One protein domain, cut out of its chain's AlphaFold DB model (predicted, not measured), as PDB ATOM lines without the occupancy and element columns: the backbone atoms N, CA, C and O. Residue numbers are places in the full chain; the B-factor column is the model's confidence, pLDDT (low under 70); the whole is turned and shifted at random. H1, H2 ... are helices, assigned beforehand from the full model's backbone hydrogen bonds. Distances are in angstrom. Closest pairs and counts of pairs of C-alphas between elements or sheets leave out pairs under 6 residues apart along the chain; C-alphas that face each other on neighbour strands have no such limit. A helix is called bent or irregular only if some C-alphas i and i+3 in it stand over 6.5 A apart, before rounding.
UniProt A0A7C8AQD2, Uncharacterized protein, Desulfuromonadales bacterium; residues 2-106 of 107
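AT A GLANCE: This is residues 2 to 106 of the 107 residues of an uncharacterized protein of Desulfuromonadales bacterium (UniProt A0A7C8AQD2). Three long helices make a loose up-and-down bundle drawn out into a rod: H1 and H2 form a helical hairpin, and H3, bent near residues 82 to 85, packs on both of them around its bend. Residues 2 to 7 of H1 and residues 101 to 106, at the end of H3 and just after it, stick out from the body, and the loop of residues 56 to 67 lies at one end of the rod. The printed part has 105 residues with three named helices, in the order H1, H2, H3, and no named strand; the class is all helix. The whole is loose, with a radius of gyration of the C-alphas of 17.2 A and spans of 59 by 27 by 18 A.

IN THESE COORDINATES: H1, residues 2 to 23, begins with C-alpha 2 at (264.413, 206.500, 275.067) and is 31.4 A long from first to last C-alpha. After a tight link of 5 residues comes H2, residues 29 to 55, 38.5 A long, with C-alpha 29 at (291.749, 232.236, 270.985). H2 has a kink of 27 degrees near residue 42; it is neither bent nor irregular, but only just: C-alphas 40 and 43 are 6.1 A apart. H3, residues 68 to 104, was assigned as one helix by its hydrogen bonds but is bent: C-alphas 82 and 85 are 6.8 A apart. Its arms are H3a, residues 68 to 82, 21.3 A long, and H3b, residues 85 to 104, 29.2 A long, ending with C-alpha 104 at (289.944, 247.535, 257.062).

HOW THE PARTS SIT: H1, H2 and H3b form the bundle, up and down, each running against the one before it in the chain. H1 and H2 touch as a hairpin, opposite ways at a shallow tilt of 19 degrees; their closest C-alphas, of Ser 19 and Cys 36, are 5.0 A apart. H3b touches H2 with residues 85 to 92 alone, at a shallow tilt of 21 degrees, opposite ways; the closest C-alphas, of Ala 39 and Pro 85, are 4.7 A apart. H3b touches H1 with residues 85 to 93 alone, the same way at a shallow tilt of 3 degrees. The closest C-alphas of that pair, of Ala 15 and Pro 85, are 5.9 A apart. H3a and H3b stand at a steep tilt of 46 degrees. H2 and H3a touch as a hairpin at a shallow tilt of 25 degrees, with the closest C-alphas, of Pro 43 and Leu 81, 5.2 A apart. Every O i to N i+4 pair is within hydrogen-bond range in H1, H3a and H3b, and 22 of 23 are in H2.

THE WHOLE: The two C-alphas farthest apart, of Glu 65 and Thr 106, are 59.9 A apart. The printed part has no cut. The link from H2 to H3, 12 residues, is long. The mean pLDDT of the printed part is 84.6, and residues 2 to 4 and 105 to 106 are under 70.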
ATOM      1  N   PRO A   2     263.389 206.131 276.064       60.53
ATOM      2  CA  PRO A   2     264.413 206.500 275.067       60.53
ATOM      3  C   PRO A   2     264.270 207.939 274.530       60.53
ATOM      4  O   PRO A   2     265.262 208.545 274.132       60.53
ATOM      5  N   ASP A   3     263.073 208.527 274.592       62.03
ATOM      6  CA  ASP A   3     262.796 209.848 274.004       62.03
ATOM      7  C   ASP A   3     263.572 210.980 274.693       62.03
ATOM      8  O   ASP A   3     264.083 211.890 274.042       62.03
ATOM      9  N   HIS A   4     263.757 210.888 276.013       66.88
ATOM     10  CA  HIS A   4     264.557 211.861 276.762       66.88
ATOM     11  C   HIS A   4     266.046 211.798 276.396       66.88
ATOM     12  O   HIS A   4     266.701 212.837 276.320       66.88
ATOM     13  N   LEU A   5     266.580 210.599 276.138       75.19
ATOM     14  CA  LEU A   5     267.966 210.419 275.693       75.19
ATOM     15  C   LEU A   5     268.183 211.034 274.308       75.19
ATOM     16  O   LEU A   5     269.186 211.716 274.100       75.19
ATOM     17  N   LEU A   6     267.226 210.854 273.394       80.69
ATOM     18  CA  LEU A   6     267.269 211.454 272.060       80.69
ATOM     19  C   LEU A   6     267.260 212.985 272.118       80.69
ATOM     20  O   LEU A   6     268.070 213.617 271.445       80.69
ATOM     21  N   ILE A   7     266.417 213.591 272.961       79.75
ATOM     22  CA  ILE A   7     266.377 215.055 273.121       79.75
ATOM     23  C   ILE A   7     267.723 215.582 273.630       79.75
ATOM     24  O   ILE A   7     268.267 216.528 273.059       79.75
ATOM     25  N   TYR A   8     268.304 214.958 274.658       81.69
ATOM     26  CA  TYR A   8     269.613 215.379 275.164       81.69
ATOM     27  C   TYR A   8     270.727 215.197 274.132       81.69
ATOM     28  O   TYR A   8     271.594 216.063 274.017       81.69
ATOM     29  N   LEU A   9     270.683 214.121 273.342       85.50
ATOM     30  CA  LEU A   9     271.636 213.893 272.261       85.50
ATOM     31  C   LEU A   9     271.517 214.958 271.162       85.50
ATOM     32  O   LEU A   9     272.533 215.490 270.725       85.50
ATOM     33  N   ILE A  10     270.298 215.317 270.747       87.38
ATOM     34  CA  ILE A  10     270.057 216.378 269.754       87.38
ATOM     35  C   ILE A  10     270.603 217.717 270.259       87.38
ATOM     36  O   ILE A  10     271.291 218.424 269.523       87.38
ATOM     37  N   VAL A  11     270.345 218.055 271.523       86.19
ATOM     38  CA  VAL A  11     270.837 219.293 272.145       86.19
ATOM     39  C   VAL A  11     272.366 219.305 272.216       86.19
ATOM     40  O   VAL A  11     272.988 220.322 271.904       86.19
ATOM     41  N   LEU A  12     272.983 218.170 272.558       87.50
ATOM     42  CA  LEU A  12     274.435 218.015 272.577       87.50
ATOM     43  C   LEU A  12     275.040 218.182 271.177       87.50
ATOM     44  O   LEU A  12     275.984 218.951 271.004       87.50
ATOM     45  N   LEU A  13     274.484 217.507 270.168       90.12
ATOM     46  CA  LEU A  13     274.925 217.623 268.776       90.12
ATOM     47  C   LEU A  13     274.775 219.055 268.255       90.12
ATOM     48  O   LEU A  13     275.668 219.552 267.569       90.12
ATOM     49  N   ASN A  14     273.692 219.744 268.624       90.75
ATOM     50  CA  ASN A  14     273.501 221.155 268.306       90.75
ATOM     51  C   ASN A  14     274.619 222.009 268.928       90.75
ATOM     52  O   ASN A  14     275.295 222.743 268.212       90.75
ATOM     53  N   ALA A  15     274.896 221.862 270.227       87.69
ATOM     54  CA  ALA A  15     275.955 222.613 270.907       87.69
ATOM     55  C   ALA A  15     277.357 222.342 270.320       87.69
ATOM     56  O   ALA A  15     278.152 223.273 270.148       87.69
ATOM     57  N   LEU A  16     277.653 221.089 269.960       90.19
ATOM     58  CA  LEU A  16     278.908 220.700 269.310       90.19
ATOM     59  C   LEU A  16     279.034 221.303 267.908       90.19
ATOM     60  O   LEU A  16     280.074 221.878 267.581       90.19
ATOM     61  N   SER A  17     277.970 221.239 267.105       91.56
ATOM     62  CA  SER A  17     277.917 221.847 265.772       91.56
ATOM     63  C   SER A  17     278.170 223.357 265.839       91.56
ATOM     64  O   SER A  17     279.048 223.879 265.147       91.56
ATOM     65  N   GLN A  18     277.495 224.058 266.756       91.25
ATOM     66  CA  GLN A  18     277.708 225.491 266.971       91.25
ATOM     67  C   GLN A  18     279.135 225.800 267.438       91.25
ATOM     68  O   GLN A  18     279.767 226.736 266.945       91.25
ATOM     69  N   SER A  19     279.694 224.976 268.325       90.00
ATOM     70  CA  SER A  19     281.079 225.124 268.778       90.00
ATOM     71  C   SER A  19     282.078 224.971 267.628       90.00
ATOM     72  O   SER A  19     282.998 225.783 267.514       90.00
ATOM     73  N   MET A  20     281.875 224.003 266.727       90.50
ATOM     74  CA  MET A  20     282.698 223.838 265.523       90.50
ATOM     75  C   MET A  20     282.600 225.048 264.583       90.50
ATOM     76  O   MET A  20     283.621 225.499 264.054       90.50
ATOM     77  N   LEU A  21     281.401 225.610 264.393       90.94
ATOM     78  CA  LEU A  21     281.197 226.816 263.581       90.94
ATOM     79  C   LEU A  21     281.926 228.028 264.172       90.94
ATOM     80  O   LEU A  21     282.647 228.724 263.454       90.94
ATOM     81  N   ILE A  22     281.801 228.247 265.483       90.31
ATOM     82  CA  ILE A  22     282.509 229.312 266.204       90.31
ATOM     83  C   ILE A  22     284.026 229.124 266.081       90.31
ATOM     84  O   ILE A  22     284.759 230.089 265.847       90.31
ATOM     85  N   TRP A  23     284.512 227.884 266.177       89.75
ATOM     86  CA  TRP A  23     285.941 227.580 266.102       89.75
ATOM     87  C   TRP A  23     286.562 227.948 264.750       89.75
ATOM     88  O   TRP A  23     287.709 228.410 264.700       89.75
ATOM     89  N   ARG A  24     285.794 227.824 263.660       90.31
ATOM     90  CA  ARG A  24     286.209 228.217 262.302       90.31
ATOM     91  C   ARG A  24     286.323 229.734 262.104       90.31
ATOM     92  O   ARG A  24     286.932 230.169 261.126       90.31
ATOM     93  N   LEU A  25     285.789 230.564 263.004       89.06
ATOM     94  CA  LEU A  25     285.906 232.023 262.901       89.06
ATOM     95  C   LEU A  25     287.349 232.493 263.155       89.06
ATOM     96  O   LEU A  25     288.099 231.878 263.909       89.06
ATOM     97  N   LYS A  26     287.755 233.626 262.572       85.94
ATOM     98  CA  LYS A  26     289.093 234.224 262.775       85.94
ATOM     99  C   LYS A  26     289.136 235.120 264.026       85.94
ATOM    100  O   LYS A  26     289.601 236.252 263.982       85.94
ATOM    101  N   LEU A  27     288.613 234.618 265.143       84.50
ATOM    102  CA  LEU A  27     288.618 235.306 266.439       84.50
ATOM    103  C   LEU A  27     289.910 235.016 267.224       84.50
ATOM    104  O   LEU A  27     290.548 233.984 267.020       84.50
ATOM    105  N   LYS A  28     290.277 235.891 268.171       87.44
ATOM    106  CA  LYS A  28     291.352 235.597 269.141       87.44
ATOM    107  C   LYS A  28     290.983 234.355 269.962       87.44
ATOM    108  O   LYS A  28     289.820 234.196 270.333       87.44
ATOM    109  N   HIS A  29     291.963 233.514 270.292       85.69
ATOM    110  CA  HIS A  29     291.749 232.236 270.985       85.69
ATOM    111  C   HIS A  29     290.908 232.377 272.270       85.69
ATOM    112  O   HIS A  29     289.925 231.662 272.445       85.69
ATOM    113  N   THR A  30     291.196 233.375 273.111       87.81
ATOM    114  CA  THR A  30     290.429 233.663 274.339       87.81
ATOM    115  C   THR A  30     288.961 234.003 274.066       87.81
ATOM    116  O   THR A  30     288.075 233.621 274.824       87.81
ATOM    117  N   ILE A  31     288.683 234.716 272.970       87.06
ATOM    118  CA  ILE A  31     287.321 235.109 272.586       87.06
ATOM    119  C   ILE A  31     286.559 233.895 272.042       87.06
ATOM    120  O   ILE A  31     285.391 233.717 272.375       87.06
ATOM    121  N   LYS A  32     287.223 233.024 271.267       89.38
ATOM    122  CA  LYS A  32     286.635 231.759 270.793       89.38
ATOM    123  C   LYS A  32     286.166 230.895 271.951       89.38
ATOM    124  O   LYS A  32     285.011 230.488 271.962       89.38
ATOM    125  N   TRP A  33     287.041 230.672 272.934       89.81
ATOM    126  CA  TRP A  33     286.717 229.857 274.102       89.81
ATOM    127  C   TRP A  33     285.521 230.395 274.872       89.81
ATOM    128  O   TRP A  33     284.650 229.615 275.230       89.81
ATOM    129  N   LYS A  34     285.410 231.719 275.046       90.94
ATOM    130  CA  LYS A  34     284.218 232.322 275.660       90.94
ATOM    131  C   LYS A  34     282.939 231.956 274.905       90.94
ATOM    132  O   LYS A  34     281.985 231.510 275.529       90.94
ATOM    133  N   PHE A  35     282.924 232.089 273.578       90.81
ATOM    134  CA  PHE A  35     281.744 231.751 272.778       90.81
ATOM    135  C   PHE A  35     281.444 230.246 272.749       90.81
ATOM    136  O   PHE A  35     280.284 229.871 272.883       90.81
ATOM    137  N   CYS A  36     282.456 229.382 272.636       89.69
ATOM    138  CA  CYS A  36     282.267 227.929 272.705       89.69
ATOM    139  C   CYS A  36     281.737 227.492 274.078       89.69
ATOM    140  O   CYS A  36     280.759 226.751 274.147       89.69
ATOM    141  N   CYS A  37     282.313 228.005 275.172       91.06
ATOM    142  CA  CYS A  37     281.817 227.741 276.522       91.06
ATOM    143  C   CYS A  37     280.370 228.212 276.678       91.06
ATOM    144  O   CYS A  37     279.558 227.462 277.204       91.06
ATOM    145  N   SER A  38     280.015 229.397 276.174       88.69
ATOM    146  CA  SER A  38     278.629 229.874 276.210       88.69
ATOM    147  C   SER A  38     277.678 228.991 275.395       88.69
ATOM    148  O   SER A  38     276.582 228.700 275.863       88.69
ATOM    149  N   ALA A  39     278.086 228.521 274.212       88.38
ATOM    150  CA  ALA A  39     277.258 227.662 273.361       88.38
ATOM    151  C   ALA A  39     276.921 226.314 274.025       88.38
ATOM    152  O   ALA A  39     275.857 225.757 273.765       88.38
ATOM    153  N   ILE A  40     277.800 225.817 274.901       88.69
ATOM    154  CA  ILE A  40     277.602 224.586 275.681       88.69
ATOM    155  C   ILE A  40     276.894 224.875 277.014       88.69
ATOM    156  O   ILE A  40     275.996 224.139 277.414       88.69
ATOM    157  N   ALA A  41     277.262 225.955 277.705       88.75
ATOM    158  CA  ALA A  41     276.712 226.293 279.013       88.75
ATOM    159  C   ALA A  41     275.223 226.655 278.946       88.75
ATOM    160  O   ALA A  41     274.468 226.244 279.819       88.75
ATOM    161  N   VAL A  42     274.783 227.375 277.908       88.50
ATOM    162  CA  VAL A  42     273.373 227.773 277.735       88.50
ATOM    163  C   VAL A  42     272.416 226.570 277.777       88.50
ATOM    164  O   VAL A  42     271.534 226.563 278.638       88.50
ATOM    165  N   PRO A  43     272.569 225.531 276.930       86.31
ATOM    166  CA  PRO A  43     271.678 224.375 276.982       86.31
ATOM    167  C   PRO A  43     271.792 223.582 278.292       86.31
ATOM    168  O   PRO A  43     270.780 223.077 278.772       86.31
ATOM    169  N   LEU A  44     272.978 223.501 278.908       88.06
ATOM    170  CA  LEU A  44     273.156 222.817 280.196       88.06
ATOM    171  C   LEU A  44     272.428 223.529 281.341       88.06
ATOM    172  O   LEU A  44     271.733 222.881 282.122       88.06
ATOM    173  N   ILE A  45     272.553 224.855 281.423       89.44
ATOM    174  CA  ILE A  45     271.873 225.674 282.435       89.44
ATOM    175  C   ILE A  45     270.360 225.558 282.260       89.44
ATOM    176  O   ILE A  45     269.654 225.328 283.235       89.44
ATOM    177  N   LEU A  46     269.861 225.650 281.025       87.38
ATOM    178  CA  LEU A  46     268.433 225.518 280.733       87.38
ATOM    179  C   LEU A  46     267.891 224.132 281.092       87.38
ATOM    180  O   LEU A  46     266.848 224.032 281.734       87.38
ATOM    181  N   ALA A  47     268.611 223.065 280.739       85.44
ATOM    182  CA  ALA A  47     268.230 221.706 281.110       85.44
ATOM    183  C   ALA A  47     268.213 221.512 282.637       85.44
ATOM    184  O   ALA A  47     267.292 220.889 283.169       85.44
ATOM    185  N   GLY A  48     269.202 222.068 283.346       86.19
ATOM    186  CA  GLY A  48     269.246 222.070 284.808       86.19
ATOM    187  C   GLY A  48     268.084 222.847 285.425       86.19
ATOM    188  O   GLY A  48     267.443 222.357 286.350       86.19
ATOM    189  N   LEU A  49     267.757 224.014 284.870       87.62
ATOM    190  CA  LEU A  49     266.676 224.874 285.344       87.62
ATOM    191  C   LEU A  49     265.307 224.208 285.175       87.62
ATOM    192  O   LEU A  49     264.534 224.171 286.125       87.62
ATOM    193  N   VAL A  50     265.041 223.582 284.023       84.38
ATOM    194  CA  VAL A  50     263.822 222.777 283.817       84.38
ATOM    195  C   VAL A  50     263.731 221.648 284.846       84.38
ATOM    196  O   VAL A  50     262.678 221.446 285.444       84.38
ATOM    197  N   ARG A  51     264.834 220.930 285.107       84.19
ATOM    198  CA  ARG A  51     264.843 219.866 286.124       84.19
ATOM    199  C   ARG A  51     264.588 220.389 287.533       84.19
ATOM    200  O   ARG A  51     263.886 219.723 288.282       84.19
ATOM    201  N   LEU A  52     265.130 221.552 287.887       86.75
ATOM    202  CA  LEU A  52     264.882 222.184 289.182       86.75
ATOM    203  C   LEU A  52     263.412 222.585 289.338       86.75
ATOM    204  O   LEU A  52     262.821 222.292 290.371       86.75
ATOM    205  N   LEU A  53     262.809 223.179 288.304       85.56
ATOM    206  CA  LEU A  53     261.391 223.556 288.316       85.56
ATOM    207  C   LEU A  53     260.473 222.337 288.478       85.56
ATOM    208  O   LEU A  53     259.505 222.397 289.233       85.56
ATOM    209  N   ILE A  54     260.810 221.220 287.826       84.25
ATOM    210  CA  ILE A  54     260.092 219.950 287.998       84.25
ATOM    211  C   ILE A  54     260.302 219.389 289.411       84.25
ATOM    212  O   ILE A  54     259.344 218.990 290.064       84.25
ATOM    213  N   ALA A  55     261.541 219.380 289.914       84.50
ATOM    214  CA  ALA A  55     261.865 218.838 291.236       84.50
ATOM    215  C   ALA A  55     261.211 219.621 292.387       84.50
ATOM    216  O   ALA A  55     260.894 219.038 293.419       84.50
ATOM    217  N   GLN A  56     260.993 220.926 292.212       87.25
ATOM    218  CA  GLN A  56     260.284 221.777 293.170       87.25
ATOM    219  C   GLN A  56     258.754 221.715 293.029       87.25
ATOM    220  O   GLN A  56     258.053 222.376 293.790       87.25
ATOM    221  N   GLY A  57     258.226 220.953 292.063       80.56
ATOM    222  CA  GLY A  57     256.787 220.866 291.799       80.56
ATOM    223  C   GLY A  57     256.182 222.147 291.217       80.56
ATOM    224  O   GLY A  57     254.967 222.303 291.236       80.56
ATOM    225  N   ILE A  58     257.014 223.065 290.710       79.94
ATOM    226  CA  ILE A  58     256.564 224.315 290.075       79.94
ATOM    227  C   ILE A  58     255.989 224.025 288.684       79.94
ATOM    228  O   ILE A  58     255.081 224.717 288.233       79.94
ATOM    229  N   ILE A  59     256.535 223.016 287.997       82.81
ATOM    230  CA  ILE A  59     256.079 222.571 286.679       82.81
ATOM    231  C   ILE A  59     255.837 221.064 286.712       82.81
ATOM    232  O   ILE A  59     256.716 220.298 287.115       82.81
ATOM    233  N   HIS A  60     254.684 220.625 286.211       80.88
ATOM    234  CA  HIS A  60     254.399 219.204 286.048       80.88
ATOM    235  C   HIS A  60     255.251 218.603 284.926       80.88
ATOM    236  O   HIS A  60     255.393 219.170 283.839       80.88
ATOM    237  N   SER A  61     255.813 217.414 285.168       73.19
ATOM    238  CA  SER A  61     256.630 216.717 284.166       73.19
ATOM    239  C   SER A  61     255.807 216.198 282.986       73.19
ATOM    240  O   SER A  61     256.355 215.981 281.905       73.19
ATOM    241  N   ARG A  62     254.505 215.953 283.188       74.62
ATOM    242  CA  ARG A  62     253.589 215.576 282.112       74.62
ATOM    243  C   ARG A  62     252.969 216.821 281.516       74.62
ATOM    244  O   ARG A  62     252.246 217.541 282.190       74.62
ATOM    245  N   ILE A  63     253.185 216.994 280.218       72.56
ATOM    246  CA  ILE A  63     252.621 218.087 279.423       72.56
ATOM    247  C   ILE A  63     251.086 218.142 279.558       72.56
ATOM    248  O   ILE A  63     250.515 219.216 279.657       72.56
ATOM    249  N   SER A  64     250.416 216.987 279.652       74.88
ATOM    250  CA  SER A  64     248.956 216.900 279.826       74.88
ATOM    251  C   SER A  64     248.437 217.398 281.178       74.88
ATOM    252  O   SER A  64     247.242 217.629 281.314       74.88
ATOM    253  N   GLU A  65     249.308 217.498 282.181       80.00
ATOM    254  CA  GLU A  65     248.976 217.950 283.539       80.00
ATOM    255  C   GLU A  65     249.409 219.406 283.769       80.00
ATOM    256  O   GLU A  65     249.110 219.979 284.812       80.00
ATOM    257  N   GLN A  66     250.100 220.016 282.799       79.94
ATOM    258  CA  GLN A  66     250.560 221.393 282.901       79.94
ATOM    259  C   GLN A  66     249.396 222.374 282.755       79.94
ATOM    260  O   GLN A  66     248.599 222.298 281.818       79.94
ATOM    261  N   SER A  67     249.354 223.367 283.641       86.00
ATOM    262  CA  SER A  67     248.524 224.551 283.434       86.00
ATOM    263  C   SER A  67     248.967 225.329 282.183       86.00
ATOM    264  O   SER A  67     250.118 225.240 281.749       86.00
ATOM    265  N   SER A  68     248.087 226.161 281.609       84.81
ATOM    266  CA  SER A  68     248.426 226.985 280.432       84.81
ATOM    267  C   SER A  68     249.680 227.844 280.644       84.81
ATOM    268  O   SER A  68     250.445 228.067 279.708       84.81
ATOM    269  N   PHE A  69     249.918 228.300 281.878       85.12
ATOM    270  CA  PHE A  69     251.113 229.061 282.235       85.12
ATOM    271  C   PHE A  69     252.384 228.196 282.213       85.12
ATOM    272  O   PHE A  69     253.365 228.566 281.567       85.12
ATOM    273  N   GLU A  70     252.361 227.016 282.842       82.19
ATOM    274  CA  GLU A  70     253.472 226.049 282.807       82.19
ATOM    275  C   GLU A  70     253.831 225.642 281.375       82.19
ATOM    276  O   GLU A  70     255.009 225.491 281.036       82.19
ATOM    277  N   HIS A  71     252.819 225.532 280.517       83.25
ATOM    278  CA  HIS A  71     252.979 225.181 279.115       83.25
ATOM    279  C   HIS A  71     253.723 226.265 278.323       83.25
ATOM    280  O   HIS A  71     254.598 225.952 277.509       83.25
ATOM    281  N   VAL A  72     253.419 227.544 278.579       86.94
ATOM    282  CA  VAL A  72     254.126 228.689 277.978       86.94
ATOM    283  C   VAL A  72     255.580 228.718 278.444       86.94
ATOM    284  O   VAL A  72     256.485 228.848 277.619       86.94
ATOM    285  N   VAL A  73     255.818 228.528 279.745       84.56
ATOM    286  CA  VAL A  73     257.170 228.498 280.321       84.56
ATOM    287  C   VAL A  73     257.992 227.349 279.732       84.56
ATOM    288  O   VAL A  73     259.108 227.564 279.255       84.56
ATOM    289  N   THR A  74     257.431 226.139 279.688       85.06
ATOM    290  CA  THR A  74     258.101 224.945 279.151       85.06
ATOM    291  C   THR A  74     258.397 225.086 277.656       85.06
ATOM    292  O   THR A  74     259.493 224.740 277.202       85.06
ATOM    293  N   SER A  75     257.464 225.650 276.884       84.81
ATOM    294  CA  SER A  75     257.647 225.895 275.446       84.81
ATOM    295  C   SER A  75     258.719 226.952 275.179       84.81
ATOM    296  O   SER A  75     259.583 226.751 274.325       84.81
ATOM    297  N   GLY A  76     258.718 228.044 275.948       85.69
ATOM    298  CA  GLY A  76     259.736 229.091 275.861       85.69
ATOM    299  C   GLY A  76     261.136 228.569 276.192       85.69
ATOM    300  O   GLY A  76     262.078 228.802 275.436       85.69
ATOM    301  N   LEU A  77     261.268 227.788 277.269       85.56
ATOM    302  CA  LEU A  77     262.527 227.133 277.640       85.56
ATOM    303  C   LEU A  77     262.996 226.154 276.558       85.56
ATOM    304  O   LEU A  77     264.184 226.121 276.250       85.56
ATOM    305  N   SER A  78     262.077 225.414 275.936       83.31
ATOM    306  CA  SER A  78     262.391 224.489 274.839       83.31
ATOM    307  C   SER A  78     262.878 225.221 273.586       83.31
ATOM    308  O   SER A  78     263.886 224.830 272.993       83.31
ATOM    309  N   MET A  79     262.229 226.330 273.211       86.19
ATOM    310  CA  MET A  79     262.705 227.198 272.128       86.19
ATOM    311  C   MET A  79     264.100 227.743 272.425       86.19
ATOM    312  O   MET A  79     264.960 227.741 271.546       86.19
ATOM    313  N   LEU A  80     264.352 228.167 273.664       86.12
ATOM    314  CA  LEU A  80     265.649 228.696 274.070       86.12
ATOM    315  C   LEU A  80     266.730 227.605 274.128       86.12
ATOM    316  O   LEU A  80     267.885 227.872 273.816       86.12
ATOM    317  N   LEU A  81     266.366 226.363 274.454       84.06
ATOM    318  CA  LEU A  81     267.271 225.211 274.444       84.06
ATOM    319  C   LEU A  81     267.792 224.918 273.028       84.06
ATOM    320  O   LEU A  81     268.969 224.610 272.841       84.06
ATOM    321  N   ILE A  82     266.919 225.046 272.026       82.75
ATOM    322  CA  ILE A  82     267.248 224.808 270.616       82.75
ATOM    323  C   ILE A  82     267.929 226.039 270.000       82.75
ATOM    324  O   ILE A  82     268.970 225.914 269.353       82.75
ATOM    325  N   GLY A  83     267.360 227.229 270.209       84.56
ATOM    326  CA  GLY A  83     267.793 228.487 269.596       84.56
ATOM    327  C   GLY A  83     268.936 229.200 270.321       84.56
ATOM    328  O   GLY A  83     269.655 229.984 269.710       84.56
ATOM    329  N   GLY A  84     269.164 228.916 271.602       85.94
ATOM    330  CA  GLY A  84     270.222 229.528 272.411       85.94
ATOM    331  C   GLY A  84     271.621 229.346 271.814       85.94
ATOM    332  O   GLY A  84     272.306 230.345 271.588       85.94
ATOM    333  N   PRO A  85     272.039 228.113 271.462       87.31
ATOM    334  CA  PRO A  85     273.310 227.885 270.776       87.31
ATOM    335  C   PRO A  85     273.441 228.670 269.460       87.31
ATOM    336  O   PRO A  85     274.510 229.197 269.157       87.31
ATOM    337  N   TRP A  86     272.350 228.815 268.701       88.75
ATOM    338  CA  TRP A  86     272.334 229.603 267.466       88.75
ATOM    339  C   TRP A  86     272.532 231.094 267.724       88.75
ATOM    340  O   TRP A  86     273.310 231.733 267.015       88.75
ATOM    341  N   LEU A  87     271.886 231.650 268.754       89.69
ATOM    342  CA  LEU A  87     272.081 233.045 269.153       89.69
ATOM    343  C   LEU A  87     273.547 233.316 269.500       89.69
ATOM    344  O   LEU A  87     274.113 234.295 269.014       89.69
ATOM    345  N   VAL A  88     274.190 232.413 270.248       90.19
ATOM    346  CA  VAL A  88     275.620 232.521 270.583       90.19
ATOM    347  C   VAL A  88     276.484 232.543 269.319       90.19
ATOM    348  O   VAL A  88     277.363 233.400 269.186       90.19
ATOM    349  N   THR A  89     276.214 231.659 268.356       90.19
ATOM    350  CA  THR A  89     276.936 231.630 267.076       90.19
ATOM    351  C   THR A  89     276.714 232.899 266.258       90.19
ATOM    352  O   THR A  89     277.678 233.459 265.732       90.19
ATOM    353  N   ILE A  90     275.481 233.405 266.172       91.31
ATOM    354  CA  ILE A  90     275.172 234.662 265.474       91.31
ATOM    355  C   ILE A  90     275.944 235.819 266.115       91.31
ATOM    356  O   ILE A  90     276.591 236.591 265.405       91.31
ATOM    357  N   THR A  91     275.958 235.917 267.448       90.75
ATOM    358  CA  THR A  91     276.743 236.935 268.158       90.75
ATOM    359  C   THR A  91     278.238 236.807 267.852       90.75
ATOM    360  O   THR A  91     278.880 237.811 267.537       90.75
ATOM    361  N   ALA A  92     278.792 235.591 267.854       90.31
ATOM    362  CA  ALA A  92     280.189 235.349 267.492       90.31
ATOM    363  C   ALA A  92     280.507 235.785 266.046       90.31
ATOM    364  O   ALA A  92     281.545 236.409 265.796       90.31
ATOM    365  N   ILE A  93     279.604 235.521 265.094       90.88
ATOM    366  CA  ILE A  93     279.735 235.958 263.696       90.88
ATOM    367  C   ILE A  93     279.716 237.486 263.598       90.88
ATOM    368  O   ILE A  93     280.567 238.060 262.912       90.88
ATOM    369  N   LEU A  94     278.786 238.158 264.282       91.75
ATOM    370  CA  LEU A  94     278.680 239.620 264.281       91.75
ATOM    371  C   LEU A  94     279.932 240.279 264.868       91.75
ATOM    372  O   LEU A  94     280.457 241.226 264.280       91.75
ATOM    373  N   VAL A  95     280.463 239.745 265.971       89.19
ATOM    374  CA  VAL A  95     281.722 240.220 266.566       89.19
ATOM    375  C   VAL A  95     282.886 240.033 265.596       89.19
ATOM    376  O   VAL A  95     283.655 240.966 265.370       89.19
ATOM    377  N   ASN A  96     282.992 238.871 264.949       89.25
ATOM    378  CA  ASN A  96     284.026 238.617 263.947       89.25
ATOM    379  C   ASN A  96     283.925 239.579 262.747       89.25
ATOM    380  O   ASN A  96     284.947 240.050 262.252       89.25
ATOM    381  N   ARG A  97     282.708 239.912 262.291       88.25
ATOM    382  CA  ARG A  97     282.485 240.904 261.224       88.25
ATOM    383  C   ARG A  97     282.913 242.308 261.651       88.25
ATOM    384  O   ARG A  97     283.618 242.966 260.892       88.25
ATOM    385  N   ARG A  98     282.552 242.739 262.863       87.88
ATOM    386  CA  ARG A  98     282.950 244.049 263.408       87.88
ATOM    387  C   ARG A  98     284.464 244.186 263.541       87.88
ATOM    388  O   ARG A  98     285.014 245.203 263.138       87.88
ATOM    389  N   LEU A  99     285.141 243.150 264.036       84.25
ATOM    390  CA  LEU A  99     286.602 243.143 264.147       84.25
ATOM    391  C   LEU A  99     287.283 243.238 262.777       84.25
ATOM    392  O   LEU A  99     288.258 243.969 262.636       84.25
ATOM    393  N   LYS A 100     286.757 242.548 261.757       82.06
ATOM    394  CA  LYS A 100     287.265 242.671 260.383       82.06
ATOM    395  C   LYS A 100     287.055 244.071 259.806       82.06
ATOM    396  O   LYS A 100     287.978 244.607 259.210       82.06
ATOM    397  N   ALA A 101     285.875 244.661 259.997       82.31
ATOM    398  CA  ALA A 101     285.587 246.013 259.519       82.31
ATOM    399  C   ALA A 101     286.517 247.061 260.157       82.31
ATOM    400  O   ALA A 101     287.028 247.933 259.462       82.31
ATOM    401  N   ALA A 102     286.806 246.929 261.456       75.38
ATOM    402  CA  ALA A 102     287.735 247.814 262.157       75.38
ATOM    403  C   ALA A 102     289.177 247.727 261.617       75.38
ATOM    404  O   ALA A 102     289.853 248.747 261.525       75.38
ATOM    405  N   MET A 103     289.636 246.534 261.217       71.56
ATOM    406  CA  MET A 103     290.962 246.362 260.601       71.56
ATOM    407  C   MET A 103     291.052 246.973 259.198       71.56
ATOM    408  O   MET A 103     292.096 247.492 258.837       71.56
ATOM    409  N   VAL A 104     289.973 246.927 258.409       71.50
ATOM    410  CA  VAL A 104     289.944 247.535 257.062       71.50
ATOM    411  C   VAL A 104     289.886 249.062 257.135       71.50
ATOM    412  O   VAL A 104     290.454 249.726 256.288       71.50
ATOM    413  N   SER A 105     289.236 249.628 258.154       62.38
ATOM    414  CA  SER A 105     289.150 251.086 258.343       62.38
ATOM    415  C   SER A 105     290.435 251.727 258.889       62.38
ATOM    416  O   SER A 105     290.494 252.951 258.985       62.38
ATOM    417  N   THR A 106     291.412 250.929 259.325       58.12
ATOM    418  CA  THR A 106     292.685 251.396 259.908       58.12
ATOM    419  C   THR A 106     293.896 251.122 259.011       58.12
ATOM    420  O   THR A 106     295.011 251.466 259.400       58.12
TER     421      THR A 106